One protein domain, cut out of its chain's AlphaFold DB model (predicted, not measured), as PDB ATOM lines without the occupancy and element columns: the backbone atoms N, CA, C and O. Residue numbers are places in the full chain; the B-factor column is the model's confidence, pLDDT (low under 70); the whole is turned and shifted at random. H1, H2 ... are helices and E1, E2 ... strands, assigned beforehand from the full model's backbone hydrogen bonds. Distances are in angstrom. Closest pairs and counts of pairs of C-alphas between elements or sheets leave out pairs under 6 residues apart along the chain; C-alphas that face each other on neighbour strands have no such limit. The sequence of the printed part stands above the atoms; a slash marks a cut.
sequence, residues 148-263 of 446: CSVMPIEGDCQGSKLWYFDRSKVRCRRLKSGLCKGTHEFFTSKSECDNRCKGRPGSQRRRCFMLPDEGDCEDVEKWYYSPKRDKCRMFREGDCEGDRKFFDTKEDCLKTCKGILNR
ATOM      1  N   CYS A 148     127.975 164.108 146.026       84.69
ATOM      2  CA  CYS A 148     128.254 164.592 147.379       84.69
ATOM      3  C   CYS A 148     127.028 165.164 148.114       84.69
ATOM      4  O   CYS A 148     127.141 165.630 149.241       84.69
ATOM      5  N   SER A 149     125.867 165.212 147.462       83.06
ATOM      6  CA  SER A 149     124.603 165.677 148.046       83.06
ATOM      7  C   SER A 149     123.591 164.557 148.256       83.06
ATOM      8  O   SER A 149     122.509 164.817 148.775       83.06
ATOM      9  N   VAL A 150     123.921 163.331 147.848       84.94
ATOM     10  CA  VAL A 150     123.045 162.173 148.015       84.94
ATOM     11  C   VAL A 150     123.275 161.571 149.400       84.94
ATOM     12  O   VAL A 150     124.388 161.157 149.719       84.94
ATOM     13  N   MET A 151     122.216 161.519 150.205       86.19
ATOM     14  CA  MET A 151     122.208 160.860 151.514       86.19
ATOM     15  C   MET A 151     121.618 159.448 151.395       86.19
ATOM     16  O   MET A 151     120.762 159.225 150.534       86.19
ATOM     17  N   PRO A 152     122.060 158.495 152.232       90.06
ATOM     18  CA  PRO A 152     121.435 157.182 152.320       90.06
ATOM     19  C   PRO A 152     120.014 157.281 152.881       90.06
ATOM     20  O   PRO A 152     119.677 158.231 153.584       90.06
ATOM     21  N   ILE A 153     119.194 156.287 152.556       89.31
ATOM     22  CA  ILE A 153     117.802 156.179 153.004       89.31
ATOM     23  C   ILE A 153     117.777 155.300 154.253       89.31
ATOM     24  O   ILE A 153     118.411 154.254 154.255       89.31
ATOM     25  N   GLU A 154     117.071 155.691 155.305       91.12
ATOM     26  CA  GLU A 154     116.907 154.837 156.487       91.12
ATOM     27  C   GLU A 154     116.006 153.631 156.178       91.12
ATOM     28  O   GLU A 154     115.029 153.755 155.437       91.12
ATOM     29  N   GLY A 155     116.349 152.461 156.715       86.88
ATOM     30  CA  GLY A 155     115.569 151.232 156.546       86.88
ATOM     31  C   GLY A 155     116.348 149.976 156.926       86.88
ATOM     32  O   GLY A 155     117.520 150.053 157.287       86.88
ATOM     33  N   ASP A 156     115.722 148.808 156.789       89.62
ATOM     34  CA  ASP A 156     116.250 147.515 157.257       89.62
ATOM     35  C   ASP A 156     117.330 146.913 156.338       89.62
ATOM     36  O   ASP A 156     117.291 145.750 155.941       89.62
ATOM     37  N   CYS A 157     118.322 147.719 155.964       85.50
ATOM     38  CA  CYS A 157     119.477 147.275 155.196       85.50
ATOM     39  C   CYS A 157     120.627 146.878 156.122       85.50
ATOM     40  O   CYS A 157     120.989 147.612 157.048       85.50
ATOM     41  N   GLN A 158     121.276 145.757 155.814       81.44
ATOM     42  CA  GLN A 158     122.598 145.460 156.358       81.44
ATOM     43  C   GLN A 158     123.607 146.465 155.777       81.44
ATOM     44  O   GLN A 158     123.578 146.772 154.583       81.44
ATOM     45  N   GLY A 159     124.464 147.035 156.629       75.19
ATOM     46  CA  GLY A 159     125.456 148.027 156.203       75.19
ATOM     47  C   GLY A 159     126.382 147.495 155.106       75.19
ATOM     48  O   GLY A 159     126.540 146.291 154.935       75.19
ATOM     49  N   SER A 160     127.037 148.392 154.365       85.00
ATOM     50  CA  SER A 160     127.929 148.009 153.260       85.00
ATOM     51  C   SER A 160     129.316 148.640 153.395       85.00
ATOM     52  O   SER A 160     129.538 149.552 154.191       85.00
ATOM     53  N   LYS A 161     130.277 148.181 152.583       88.25
ATOM     54  CA  LYS A 161     131.620 148.789 152.498       88.25
ATOM     55  C   LYS A 161     131.630 150.141 151.761       88.25
ATOM     56  O   LYS A 161     132.691 150.746 151.632       88.25
ATOM     57  N   LEU A 162     130.473 150.621 151.300       91.69
ATOM     58  CA  LEU A 162     130.341 151.870 150.555       91.69
ATOM     59  C   LEU A 162     130.412 153.100 151.469       91.69
ATOM     60  O   LEU A 162     130.084 153.049 152.655       91.69
ATOM     61  N   TRP A 163     130.802 154.227 150.882       94.19
ATOM     62  CA  TRP A 163     130.991 155.515 151.540       94.19
ATOM     63  C   TRP A 163     130.099 156.583 150.915       94.19
ATOM     64  O   TRP A 163     129.995 156.691 149.696       94.19
ATOM     65  N   TYR A 164     129.498 157.420 151.754       92.12
ATOM     66  CA  TYR A 164     128.720 158.584 151.334       92.12
ATOM     67  C   TYR A 164     129.252 159.846 152.017       92.12
ATOM     68  O   TYR A 164     129.874 159.779 153.082       92.12
ATOM     69  N   PHE A 165     129.018 161.010 151.409       90.12
ATOM     70  CA  PHE A 165     129.412 162.285 151.999       90.12
ATOM     71  C   PHE A 165     128.289 162.826 152.884       90.12
ATOM     72  O   PHE A 165     127.251 163.269 152.398       90.12
ATOM     73  N   ASP A 166     128.505 162.808 154.196       88.81
ATOM     74  CA  ASP A 166     127.573 163.380 155.157       88.81
ATOM     75  C   ASP A 166     127.769 164.899 155.199       88.81
ATOM     76  O   ASP A 166     128.726 165.391 155.801       88.81
ATOM     77  N   ARG A 167     126.864 165.653 154.563       81.88
ATOM     78  CA  ARG A 167     126.907 167.128 154.550       81.88
ATOM     79  C   ARG A 167     126.748 167.732 155.944       81.88
ATOM     80  O   ARG A 167     127.346 168.767 156.218       81.88
ATOM     81  N   SER A 168     125.980 167.087 156.824       78.50
ATOM     82  CA  SER A 168     125.716 167.583 158.182       78.50
ATOM     83  C   SER A 168     126.939 167.465 159.091       78.50
ATOM     84  O   SER A 168     127.102 168.247 160.026       78.50
ATOM     85  N   LYS A 169     127.810 166.487 158.823       83.25
ATOM     86  CA  LYS A 169     129.068 166.262 159.548       83.25
ATOM     87  C   LYS A 169     130.304 166.633 158.728       83.25
ATOM     88  O   LYS A 169     131.411 166.498 159.232       83.25
ATOM     89  N   VAL A 170     130.116 167.076 157.486       81.31
ATOM     90  CA  VAL A 170     131.172 167.463 156.543       81.31
ATOM     91  C   VAL A 170     132.254 166.376 156.397       81.31
ATOM     92  O   VAL A 170     133.455 166.634 156.314       81.31
ATOM     93  N   ARG A 171     131.847 165.104 156.393       89.06
ATOM     94  CA  ARG A 171     132.796 163.983 156.352       89.06
ATOM     95  C   ARG A 171     132.250 162.784 155.597       89.06
ATOM     96  O   ARG A 171     131.060 162.493 155.653       89.06
ATOM     97  N   CYS A 172     133.142 162.062 154.926       92.44
ATOM     98  CA  CYS A 172     132.813 160.781 154.324       92.44
ATOM     99  C   CYS A 172     132.591 159.734 155.415       92.44
ATOM    100  O   CYS A 172     133.447 159.532 156.278       92.44
ATOM    101  N   ARG A 173     131.426 159.086 155.392       93.88
ATOM    102  CA  ARG A 173     131.031 158.048 156.347       93.88
ATOM    103  C   ARG A 173     130.738 156.756 155.607       93.88
ATOM    104  O   ARG A 173     130.188 156.775 154.510       93.88
ATOM    105  N   ARG A 174     131.089 155.636 156.235       94.06
ATOM    106  CA  ARG A 174     130.723 154.309 155.747       94.06
ATOM    107  C   ARG A 174     129.234 154.062 155.981       94.06
ATOM    108  O   ARG A 174     128.701 154.469 157.017       94.06
ATOM    109  N   LEU A 175     128.589 153.381 155.043       91.94
ATOM    110  CA  LEU A 175     127.204 152.951 155.166       91.94
ATOM    111  C   LEU A 175     127.087 151.914 156.296       91.94
ATOM    112  O   LEU A 175     127.743 150.874 156.268       91.94
ATOM    113  N   LYS A 176     126.287 152.218 157.317       91.69
ATOM    114  CA  LYS A 176     126.044 151.326 158.461       91.69
ATOM    115  C   LYS A 176     124.733 150.560 158.274       91.69
ATOM    116  O   LYS A 176     123.935 150.925 157.417       91.69
ATOM    117  N   SER A 177     124.521 149.514 159.070       90.38
ATOM    118  CA  SER A 177     123.211 148.858 159.148       90.38
ATOM    119  C   SER A 177     122.142 149.872 159.552       90.38
ATOM    120  O   SER A 177     122.438 150.794 160.316       90.38
ATOM    121  N   GLY A 178     120.944 149.745 158.989       88.62
ATOM    122  CA  GLY A 178     119.896 150.762 159.102       88.62
ATOM    123  C   GLY A 178     119.934 151.830 157.997       88.62
ATOM    124  O   GLY A 178     119.037 152.665 157.927       88.62
ATOM    125  N   LEU A 179     120.969 151.843 157.141       89.25
ATOM    126  CA  LEU A 179     121.139 152.822 156.061       89.25
ATOM    127  C   LEU A 179     121.275 152.132 154.700       89.25
ATOM    128  O   LEU A 179     122.232 151.414 154.417       89.25
ATOM    129  N   CYS A 180     120.333 152.419 153.818       85.25
ATOM    130  CA  CYS A 180     120.200 151.866 152.485       85.25
ATOM    131  C   CYS A 180     120.813 152.783 151.414       85.25
ATOM    132  O   CYS A 180     120.634 154.004 151.414       85.25
ATOM    133  N   LYS A 181     121.488 152.171 150.432       85.88
ATOM    134  CA  LYS A 181     122.046 152.843 149.239       85.88
ATOM    135  C   LYS A 181     120.963 153.474 148.347       85.88
ATOM    136  O   LYS A 181     121.192 154.501 147.707       85.88
ATOM    137  N   GLY A 182     119.778 152.863 148.290       80.50
ATOM    138  CA  GLY A 182     118.747 153.227 147.319       80.50
ATOM    139  C   GLY A 182     119.214 152.960 145.882       80.50
ATOM    140  O   GLY A 182     119.884 151.967 145.617       80.50
ATOM    141  N   THR A 183     118.882 153.854 144.944       70.44
ATOM    142  CA  THR A 183     119.239 153.732 143.512       70.44
ATOM    143  C   THR A 183     120.521 154.481 143.130       70.44
ATOM    144  O   THR A 183     120.752 154.752 141.953       70.44
ATOM    145  N   HIS A 184     121.292 154.946 144.112       74.12
ATOM    146  CA  HIS A 184     122.400 155.869 143.899       74.12
ATOM    147  C   HIS A 184     123.747 155.194 144.089       74.12
ATOM    148  O   HIS A 184     123.951 154.510 145.080       74.12
ATOM    149  N   GLU A 185     124.696 155.450 143.192       81.62
ATOM    150  CA  GLU A 185     126.065 154.971 143.370       81.62
ATOM    151  C   GLU A 185     126.798 155.772 144.454       81.62
ATOM    152  O   GLU A 185     126.855 157.005 144.416       81.62
ATOM    153  N   PHE A 186     127.341 155.042 145.427       89.62
ATOM    154  CA  PHE A 186     128.173 155.547 146.517       89.62
ATOM    155  C   PHE A 186     129.630 155.157 146.281       89.62
ATOM    156  O   PHE A 186     129.926 154.284 145.470       89.62
ATOM    157  N   PHE A 187     130.544 155.819 146.984       92.25
ATOM    158  CA  PHE A 187     131.975 155.628 146.784       92.25
ATOM    159  C   PHE A 187     132.429 154.283 147.340       92.25
ATOM    160  O   PHE A 187     131.964 153.835 148.389       92.25
ATOM    161  N   THR A 188     133.381 153.656 146.661       91.44
ATOM    162  CA  THR A 188     133.927 152.360 147.094       91.44
ATOM    163  C   THR A 188     134.991 152.514 148.177       91.44
ATOM    164  O   THR A 188     135.225 151.595 148.959       91.44
ATOM    165  N   SER A 189     135.589 153.705 148.282       93.38
ATOM    166  CA  SER A 189     136.601 154.019 149.285       93.38
ATOM    167  C   SER A 189     136.392 155.395 149.920       93.38
ATOM    168  O   SER A 189     135.856 156.328 149.315       93.38
ATOM    169  N   LYS A 190     136.884 155.539 151.157       93.25
ATOM    170  CA  LYS A 190     136.913 156.823 151.869       93.25
ATOM    171  C   LYS A 190     137.708 157.878 151.092       93.25
ATOM    172  O   LYS A 190     137.257 159.012 150.987       93.25
ATOM    173  N   SER A 191     138.855 157.490 150.525       91.00
ATOM    174  CA  SER A 191     139.742 158.383 149.763       91.00
ATOM    175  C   SER A 191     139.057 158.936 148.513       91.00
ATOM    176  O   SER A 191     139.095 160.137 148.265       91.00
ATOM    177  N   GLU A 192     138.356 158.086 147.759       91.69
ATOM    178  CA  GLU A 192     137.593 158.509 146.584       91.69
ATOM    179  C   GLU A 192     136.504 159.526 146.959       91.69
ATOM    180  O   GLU A 192     136.399 160.589 146.340       91.69
ATOM    181  N   CYS A 193     135.755 159.241 148.030       91.69
ATOM    182  CA  CYS A 193     134.755 160.156 148.574       91.69
ATOM    183  C   CYS A 193     135.376 161.496 149.001       91.69
ATOM    184  O   CYS A 193     134.894 162.557 148.600       91.69
ATOM    185  N   ASP A 194     136.462 161.470 149.779       90.06
ATOM    186  CA  ASP A 194     137.124 162.679 150.277       90.06
ATOM    187  C   ASP A 194     137.695 163.501 149.108       90.06
ATOM    188  O   ASP A 194     137.449 164.703 149.019       90.06
ATOM    189  N   ASN A 195     138.365 162.870 148.145       87.94
ATOM    190  CA  ASN A 195     138.928 163.558 146.984       87.94
ATOM    191  C   ASN A 195     137.845 164.201 146.116       87.94
ATOM    192  O   ASN A 195     137.997 165.340 145.667       87.94
ATOM    193  N   ARG A 196     136.728 163.501 145.893       87.00
ATOM    194  CA  ARG A 196     135.641 164.021 145.063       87.00
ATOM    195  C   ARG A 196     134.851 165.114 145.774       87.00
ATOM    196  O   ARG A 196     134.540 166.148 145.172       87.00
ATOM    197  N   CYS A 197     134.541 164.918 147.053       86.12
ATOM    198  CA  CYS A 197     133.631 165.787 147.795       86.12
ATOM    199  C   CYS A 197     134.326 166.906 148.559       86.12
ATOM    200  O   CYS A 197     133.776 168.005 148.594       86.12
ATOM    201  N   LYS A 198     135.542 166.687 149.063       87.50
ATOM    202  CA  LYS A 198     136.352 167.712 149.737       87.50
ATOM    203  C   LYS A 198     137.441 168.310 148.847       87.50
ATOM    204  O   LYS A 198     137.813 169.460 149.032       87.50
ATOM    205  N   GLY A 199     137.903 167.574 147.839       84.00
ATOM    206  CA  GLY A 199     139.038 167.962 146.997       84.00
ATOM    207  C   GLY A 199     140.300 167.170 147.338       84.00
ATOM    208  O   GLY A 199     140.406 166.577 148.415       84.00
ATOM    209  N   ARG A 200     141.257 167.150 146.403       81.88
ATOM    210  CA  ARG A 200     142.539 166.450 146.569       81.88
ATOM    211  C   ARG A 200     143.350 167.053 147.730       81.88
ATOM    212  O   ARG A 200     143.196 168.253 147.996       81.88
ATOM    213  N   PRO A 201     144.212 166.271 148.407       79.44
ATOM    214  CA  PRO A 201     145.206 166.799 149.342       79.44
ATOM    215  C   PRO A 201     145.968 167.982 148.730       79.44
ATOM    216  O   PRO A 201     146.237 167.983 147.532       79.44
ATOM    217  N   GLY A 202     146.215 169.028 149.521       73.94
ATOM    218  CA  GLY A 202     146.861 170.264 149.059       73.94
ATOM    219  C   GLY A 202     145.988 171.205 148.217       73.94
ATOM    220  O   GLY A 202     146.370 172.349 147.992       73.94
ATOM    221  N   SER A 203     144.795 170.790 147.773       83.56
ATOM    222  CA  SER A 203     143.916 171.699 147.031       83.56
ATOM    223  C   SER A 203     143.333 172.789 147.930       83.56
ATOM    224  O   SER A 203     142.891 172.527 149.050       83.56
ATOM    225  N   GLN A 204     143.219 173.997 147.377       80.56
ATOM    226  CA  GLN A 204     142.566 175.147 148.012       80.56
ATOM    227  C   GLN A 204     141.153 174.824 148.523       80.56
ATOM    228  O   GLN A 204     140.728 175.275 149.580       80.56
ATOM    229  N   ARG A 205     140.452 173.942 147.802       83.44
ATOM    230  CA  ARG A 205     139.124 173.440 148.161       83.44
ATOM    231  C   ARG A 205     139.107 172.646 149.470       83.44
ATOM    232  O   ARG A 205     138.112 172.695 150.188       83.44
ATOM    233  N   ARG A 206     140.183 171.920 149.786       86.31
ATOM    234  CA  ARG A 206     140.267 171.076 150.985       86.31
ATOM    235  C   ARG A 206     140.370 171.905 152.266       86.31
ATOM    236  O   ARG A 206     139.869 171.452 153.291       86.31
ATOM    237  N   ARG A 207     140.924 173.125 152.186       88.31
ATOM    238  CA  ARG A 207     140.975 174.092 153.300       88.31
ATOM    239  C   ARG A 207     139.580 174.453 153.822       88.31
ATOM    240  O   ARG A 207     139.383 174.575 155.019       88.31
ATOM    241  N   CYS A 208     138.572 174.481 152.945       89.19
ATOM    242  CA  CYS A 208     137.176 174.759 153.309       89.19
ATOM    243  C   CYS A 208     136.518 173.705 154.211       89.19
ATOM    244  O   CYS A 208     135.382 173.887 154.642       89.19
ATOM    245  N   PHE A 209     137.173 172.565 154.417       87.50
ATOM    246  CA  PHE A 209     136.658 171.455 155.210       87.50
ATOM    247  C   PHE A 209     137.556 171.141 156.415       87.50
ATOM    248  O   PHE A 209     137.383 170.090 157.032       87.50
ATOM    249  N   MET A 210     138.505 172.030 156.720       85.38
ATOM    250  CA  MET A 210     139.300 172.016 157.944       85.38
ATOM    251  C   MET A 210     138.541 172.812 159.010       85.38
ATOM    252  O   MET A 210     138.093 173.927 158.746       85.38
ATOM    253  N   LEU A 211     138.339 172.204 160.175       85.75
ATOM    254  CA  LEU A 211     137.808 172.866 161.369       85.75
ATOM    255  C   LEU A 211     138.969 173.070 162.352       85.75
ATOM    256  O   LEU A 211     139.923 172.290 162.258       85.75
ATOM    257  N   PRO A 212     138.921 174.084 163.226       85.31
ATOM    258  CA  PRO A 212     139.886 174.215 164.316       85.31
ATOM    259  C   PRO A 212     139.843 172.990 165.234       85.31
ATOM    260  O   PRO A 212     138.820 172.296 165.298       85.31
ATOM    261  N   ASP A 213     140.969 172.702 165.879       83.75
ATOM    262  CA  ASP A 213     141.015 171.757 166.996       83.75
ATOM    263  C   ASP A 213     140.678 172.514 168.295       83.75
ATOM    264  O   ASP A 213     140.945 173.703 168.385       83.75
ATOM    265  N   GLU A 214     140.048 171.860 169.270       81.38
ATOM    266  CA  GLU A 214     139.713 172.478 170.565       81.38
ATOM    267  C   GLU A 214     140.900 172.301 171.527       81.38
ATOM    268  O   GLU A 214     141.448 171.198 171.624       81.38
ATOM    269  N   GLY A 215     141.298 173.358 172.231       78.25
ATOM    270  CA  GLY A 215     142.422 173.332 173.165       78.25
ATOM    271  C   GLY A 215     142.579 174.633 173.948       78.25
ATOM    272  O   GLY A 215     141.678 175.458 173.968       78.25
ATOM    273  N   ASP A 216     143.719 174.787 174.614       74.88
ATOM    274  CA  ASP A 216     144.041 175.948 175.457       74.88
ATOM    275  C   ASP A 216     145.107 176.788 174.739       74.88
ATOM    276  O   ASP A 216     146.298 176.744 175.042       74.88
ATOM    277  N   CYS A 217     144.696 177.412 173.638       76.56
ATOM    278  CA  CYS A 217     145.566 178.121 172.703       76.56
ATOM    279  C   CYS A 217     145.070 179.554 172.492       76.56
ATOM    280  O   CYS A 217     143.867 179.821 172.461       76.56
ATOM    281  N   GLU A 218     146.026 180.466 172.330       67.50
ATOM    282  CA  GLU A 218     145.790 181.916 172.300       67.50
ATOM    283  C   GLU A 218     145.684 182.484 170.865       67.50
ATOM    284  O   GLU A 218     145.408 183.669 170.674       67.50
ATOM    285  N   ASP A 219     145.863 181.649 169.834       63.84
ATOM    286  CA  ASP A 219     145.878 182.069 168.425       63.84
ATOM    287  C   ASP A 219     144.461 182.343 167.874       63.84
ATOM    288  O   ASP A 219     143.801 181.470 167.306       63.84
ATOM    289  N   VAL A 220     143.989 183.589 167.984       67.00
ATOM    290  CA  VAL A 220     142.611 183.980 167.601       67.00
ATOM    291  C   VAL A 220     142.471 184.666 166.231       67.00
ATOM    292  O   VAL A 220     141.359 184.959 165.789       67.00
ATOM    293  N   GLU A 221     143.562 184.896 165.497       76.12
ATOM    294  CA  GLU A 221     143.554 185.741 164.284       76.12
ATOM    295  C   GLU A 221     143.378 184.982 162.953       76.12
ATOM    296  O   GLU A 221     143.748 185.467 161.881       76.12
ATOM    297  N   LYS A 222     142.794 183.781 162.977       87.50
ATOM    298  CA  LYS A 222     142.550 182.980 161.765       87.50
ATOM    299  C   LYS A 222     141.071 182.861 161.429       87.50
ATOM    300  O   LYS A 222     140.184 183.023 162.265       87.50
ATOM    301  N   TRP A 223     140.789 182.533 160.170       90.19
ATOM    302  CA  TRP A 223     139.448 182.283 159.649       90.19
ATOM    303  C   TRP A 223     139.311 180.850 159.142       90.19
ATOM    304  O   TRP A 223     140.095 180.371 158.320       90.19
ATOM    305  N   TYR A 224     138.233 180.178 159.545       90.44
ATOM    306  CA  TYR A 224     137.826 178.890 158.988       90.44
ATOM    307  C   TYR A 224     136.459 178.981 158.319       90.44
ATOM    308  O   TYR A 224     135.613 179.825 158.628       90.44
ATOM    309  N   TYR A 225     136.211 178.062 157.388       90.75
ATOM    310  CA  TYR A 225     134.899 177.927 156.778       90.75
ATOM    311  C   TYR A 225     134.046 176.940 157.568       90.75
ATOM    312  O   TYR A 225     134.451 175.802 157.772       90.75
ATOM    313  N   SER A 226     132.835 177.342 157.952       87.25
ATOM    314  CA  SER A 226     131.818 176.452 158.508       87.25
ATOM    315  C   SER A 226     130.880 175.981 157.391       87.25
ATOM    316  O   SER A 226     129.960 176.714 157.012       87.25
ATOM    317  N   PRO A 227     131.021 174.744 156.872       80.94
ATOM    318  CA  PRO A 227     130.216 174.288 155.741       80.94
ATOM    319  C   PRO A 227     128.747 174.088 156.110       80.94
ATOM    320  O   PRO A 227     127.883 174.181 155.245       80.94
ATOM    321  N   LYS A 228     128.447 173.840 157.394       75.75
ATOM    322  CA  LYS A 228     127.065 173.716 157.883       75.75
ATOM    323  C   LYS A 228     126.319 175.047 157.848       75.75
ATOM    324  O   LYS A 228     125.137 175.068 157.534       75.75
ATOM    325  N   ARG A 229     127.009 176.137 158.203       80.50
ATOM    326  CA  ARG A 229     126.448 177.495 158.244       80.50
ATOM    327  C   ARG A 229     126.646 178.255 156.927       80.50
ATOM    328  O   ARG A 229     126.096 179.340 156.789       80.50
ATOM    329  N   ASP A 230     127.415 177.687 155.993       82.62
ATOM    330  CA  ASP A 230     127.833 178.299 154.723       82.62
ATOM    331  C   ASP A 230     128.482 179.684 154.932       82.62
ATOM    332  O   ASP A 230     128.202 180.646 154.218       82.62
ATOM    333  N   LYS A 231     129.313 179.804 155.978       87.94
ATOM    334  CA  LYS A 231     129.893 181.071 156.456       87.94
ATOM    335  C   LYS A 231     131.338 180.892 156.919       87.94
ATOM    336  O   LYS A 231     131.667 179.865 157.509       87.94
ATOM    337  N   CYS A 232     132.161 181.916 156.707       91.69
ATOM    338  CA  CYS A 232     133.484 182.037 157.320       91.69
ATOM    339  C   CYS A 232     133.361 182.597 158.736       91.69
ATOM    340  O   CYS A 232     132.584 183.530 158.956       91.69
ATOM    341  N   ARG A 233     134.095 182.008 159.678       89.31
ATOM    342  CA  ARG A 233     134.138 182.400 161.088       89.31
ATOM    343  C   ARG A 233     135.587 182.607 161.501       89.31
ATOM    344  O   ARG A 233     136.457 181.907 160.988       89.31
ATOM    345  N   MET A 234     135.798 183.560 162.394       88.00
ATOM    346  CA  MET A 234     137.071 183.748 163.070       88.00
ATOM    347  C   MET A 234     137.217 182.694 164.169       88.00
ATOM    348  O   MET A 234     136.205 182.144 164.626       88.00
ATOM    349  N   PHE A 235     138.453 182.399 164.537       85.06
ATOM    350  CA  PHE A 235     138.779 181.551 165.673       85.06
ATOM    351  C   PHE A 235     138.323 182.234 166.966       85.06
ATOM    352  O   PHE A 235     138.243 183.463 167.043       85.06
ATOM    353  N   ARG A 236     137.919 181.427 167.941       80.19
ATOM    354  CA  ARG A 236     137.648 181.855 169.315       80.19
ATOM    355  C   ARG A 236     138.839 181.480 170.195       80.19
ATOM    356  O   ARG A 236     139.666 180.671 169.796       80.19
ATOM    357  N   GLU A 237     138.913 182.068 171.379       72.75
ATOM    358  CA  GLU A 237     139.866 181.644 172.405       72.75
ATOM    359  C   GLU A 237     139.687 180.141 172.678       72.75
ATOM    360  O   GLU A 237     138.557 179.666 172.837       72.75
ATOM    361  N   GLY A 238     140.789 179.391 172.610       75.06
ATOM    362  CA  GLY A 238     140.794 177.930 172.669       75.06
ATOM    363  C   GLY A 238     140.541 177.181 171.346       75.06
ATOM    364  O   GLY A 238     140.556 175.948 171.325       75.06
ATOM    365  N   ASP A 239     140.334 177.873 170.220       81.88
ATOM    366  CA  ASP A 239     140.399 177.254 168.888       81.88
ATOM    367  C   ASP A 239     141.862 177.221 168.411       81.88
ATOM    368  O   ASP A 239     142.494 178.260 168.254       81.88
ATOM    369  N   CYS A 240     142.398 176.040 168.110       80.94
ATOM    370  CA  CYS A 240     143.808 175.877 167.752       80.94
ATOM    371  C   CYS A 240     144.006 175.646 166.249       80.94
ATOM    372  O   CYS A 240     143.278 174.874 165.608       80.94
ATOM    373  N   GLU A 241     145.032 176.295 165.682       78.62
ATOM    374  CA  GLU A 241     145.420 176.168 164.268       78.62
ATOM    375  C   GLU A 241     146.019 174.775 163.956       78.62
ATOM    376  O   GLU A 241     145.687 174.146 162.943       78.62
ATOM    377  N   GLY A 242     146.849 174.223 164.846       77.12
ATOM    378  CA  GLY A 242     147.552 172.954 164.600       77.12
ATOM    379  C   GLY A 242     148.371 172.976 163.294       77.12
ATOM    380  O   GLY A 242     148.791 174.028 162.830       77.12
ATOM    381  N   ASP A 243     148.557 171.826 162.629       68.75
ATOM    382  CA  ASP A 243     149.299 171.738 161.346       68.75
ATOM    383  C   ASP A 243     148.481 172.179 160.109       68.75
ATOM    384  O   ASP A 243     148.813 171.872 158.953       68.75
ATOM    385  N   ARG A 244     147.324 172.811 160.313       78.44
ATOM    386  CA  ARG A 244     146.351 173.080 159.248       78.44
ATOM    387  C   ARG A 244     146.513 174.507 158.752       78.44
ATOM    388  O   ARG A 244     146.670 175.437 159.516       78.44
ATOM    389  N   LYS A 245     146.408 174.695 157.434       80.81
ATOM    390  CA  LYS A 245     146.473 176.032 156.827       80.81
ATOM    391  C   LYS A 245     145.081 176.649 156.755       80.81
ATOM    392  O   LYS A 245     144.321 176.310 155.837       80.81
ATOM    393  N   PHE A 246     144.759 177.540 157.685       88.38
ATOM    394  CA  PHE A 246     143.521 178.322 157.671       88.38
ATOM    395  C   PHE A 246     143.638 179.562 156.765       88.38
ATOM    396  O   PHE A 246     144.533 179.636 155.916       88.38
ATOM    397  N   PHE A 247     142.648 180.456 156.805       90.88
ATOM    398  CA  PHE A 247     142.644 181.695 156.025       90.88
ATOM    399  C   PHE A 247     143.018 182.872 156.922       90.88
ATOM    400  O   PHE A 247     142.481 182.988 158.017       90.88
ATOM    401  N   ASP A 248     143.871 183.768 156.436       89.25
ATOM    402  CA  ASP A 248     144.252 184.974 157.184       89.25
ATOM    403  C   ASP A 248     143.147 186.040 157.140       89.25
ATOM    404  O   ASP A 248     142.960 186.800 158.082       89.25
ATOM    405  N   THR A 249     142.353 186.065 156.064       90.62
ATOM    406  CA  THR A 249     141.255 187.024 155.893       90.62
ATOM    407  C   THR A 249     139.911 186.334 155.677       90.62
ATOM    408  O   THR A 249     139.792 185.260 155.063       90.62
ATOM    409  N   LYS A 250     138.845 186.989 156.145       91.56
ATOM    410  CA  LYS A 250     137.460 186.569 155.901       91.56
ATOM    411  C   LYS A 250     137.153 186.524 154.405       91.56
ATOM    412  O   LYS A 250     136.445 185.627 153.940       91.56
ATOM    413  N   GLU A 251     137.677 187.484 153.656       92.88
ATOM    414  CA  GLU A 251     137.478 187.658 152.221       92.88
ATOM    415  C   GLU A 251     138.058 186.476 151.442       92.88
ATOM    416  O   GLU A 251     137.354 185.899 150.605       92.88
ATOM    417  N   ASP A 252     139.282 186.046 151.760       91.88
ATOM    418  CA  ASP A 252     139.915 184.892 151.116       91.88
ATOM    419  C   ASP A 252     139.177 183.591 151.424       91.88
ATOM    420  O   ASP A 252     138.957 182.764 150.525       91.88
ATOM    421  N   CYS A 253     138.715 183.437 152.667       92.81
ATOM    422  CA  CYS A 253     137.864 182.320 153.054       92.81
ATOM    423  C   CYS A 253     136.566 182.299 152.225       92.81
ATOM    424  O   CYS A 253     136.213 181.273 151.635       92.81
ATOM    425  N   LEU A 254     135.862 183.431 152.114       92.00
ATOM    426  CA  LEU A 254     134.595 183.510 151.382       92.00
ATOM    427  C   LEU A 254     134.800 183.286 149.883       92.00
ATOM    428  O   LEU A 254     134.057 182.515 149.272       92.00
ATOM    429  N   LYS A 255     135.819 183.910 149.290       90.69
ATOM    430  CA  LYS A 255     136.169 183.749 147.874       90.69
ATOM    431  C   LYS A 255     136.459 182.286 147.534       90.69
ATOM    432  O   LYS A 255     136.030 181.794 146.487       90.69
ATOM    433  N   THR A 256     137.134 181.576 148.435       88.88
ATOM    434  CA  THR A 256     137.518 180.174 148.235       88.88
ATOM    435  C   THR A 256     136.355 179.208 148.489       88.88
ATOM    436  O   THR A 256     136.143 178.273 147.705       88.88
ATOM    437  N   CYS A 257     135.580 179.431 149.554       90.56
ATOM    438  CA  CYS A 257     134.706 178.410 150.138       90.56
ATOM    439  C   CYS A 257     133.203 178.661 150.015       90.56
ATOM    440  O   CYS A 257     132.422 177.723 150.178       90.56
ATOM    441  N   LYS A 258     132.756 179.879 149.700       88.50
ATOM    442  CA  LYS A 258     131.322 180.188 149.618       88.50
ATOM    443  C   LYS A 258     130.599 179.260 148.630       88.50
ATOM    444  O   LYS A 258     130.992 179.126 147.468       88.50
ATOM    445  N   GLY A 259     129.534 178.601 149.096       80.25
ATOM    446  CA  GLY A 259     128.728 177.676 148.295       80.25
ATOM    447  C   GLY A 259     129.415 176.347 147.947       80.25
ATOM    448  O   GLY A 259     128.969 175.650 147.028       80.25
ATOM    449  N   ILE A 260     130.488 175.960 148.654       80.06
ATOM    450  CA  ILE A 260     131.298 174.776 148.315       80.06
ATOM    451  C   ILE A 260     130.513 173.457 148.303       80.06
ATOM    452  O   ILE A 260     130.819 172.570 147.504       80.06
ATOM    453  N   LEU A 261     129.471 173.334 149.129       72.88
ATOM    454  CA  LEU A 261     128.625 172.136 149.189       72.88
ATOM    455  C   LEU A 261     127.666 172.010 147.998       72.88
ATOM    456  O   LEU A 261     127.180 170.915 147.714       72.88
ATOM    457  N   ASN A 262     127.409 173.111 147.291       71.62
ATOM    458  CA  ASN A 262     126.528 173.142 146.125       71.62
ATOM    459  C   ASN A 262     127.310 173.016 144.806       71.62
ATOM    460  O   ASN A 262     126.708 172.776 143.759       71.62
ATOM    461  N   ARG A 263     128.648 173.115 144.839       69.81
ATOM    462  CA  ARG A 263     129.494 172.891 143.661       69.81
ATOM    463  C   ARG A 263     129.526 171.395 143.310       69.81
ATOM    464  O   ARG A 263     129.843 170.581 144.185       69.81
TER     465      ARG A 263
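What this domain is: This is residues 148 to 263 of the 446 residues of the protein "Pancreatic trypsin inhibitor" of Rhipicephalus appendiculatus (UniProt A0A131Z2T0). With little regular structure, two loop-rich lobes stand end to end: hairpin E1-E2 with H1 packed on it, and hairpin E3-E4 with H3 packed on it. The printed part has 116 residues, 36 in named elements of mixed class: E1, E2, H1, H2, E3, E4, H3; both sheets are antiparallel. It spans 47 by 29 by 23 A, only just compact, close to loose, with a radius of gyration of the C-alphas of 16.0 A.

How they stand to each other: Hairpin E1, residues 163 to 166, and E2, 171 to 174, has N 164 and O 173 2.9 A apart. H1, 190 to 197, has C-alpha 190 closest to E1, 6.1 A from C-alpha 163. H2, 204 to 207, only just touches H3, 250 to 257, with 3 pairs of C-alphas within 8 A. Hairpin E3, 223 to 226, and E4, 231 to 234, has N 224 and O 233 2.9 A apart. In H1 and H3 every O i to N i+4 pair is within hydrogen-bond range; H2 is too short for one.

Where its parts are: E1 begins at C-alpha 163 (130.991, 155.515, 151.540); H3 ends at C-alpha 257 (134.706, 178.410, 150.138).

The domain as a whole: The printed part has no cut. Links E2 to H1, H2 to E3 and E4 to H3 are long. pLDDT is under 70 at residues 218 to 220, 243 and 263.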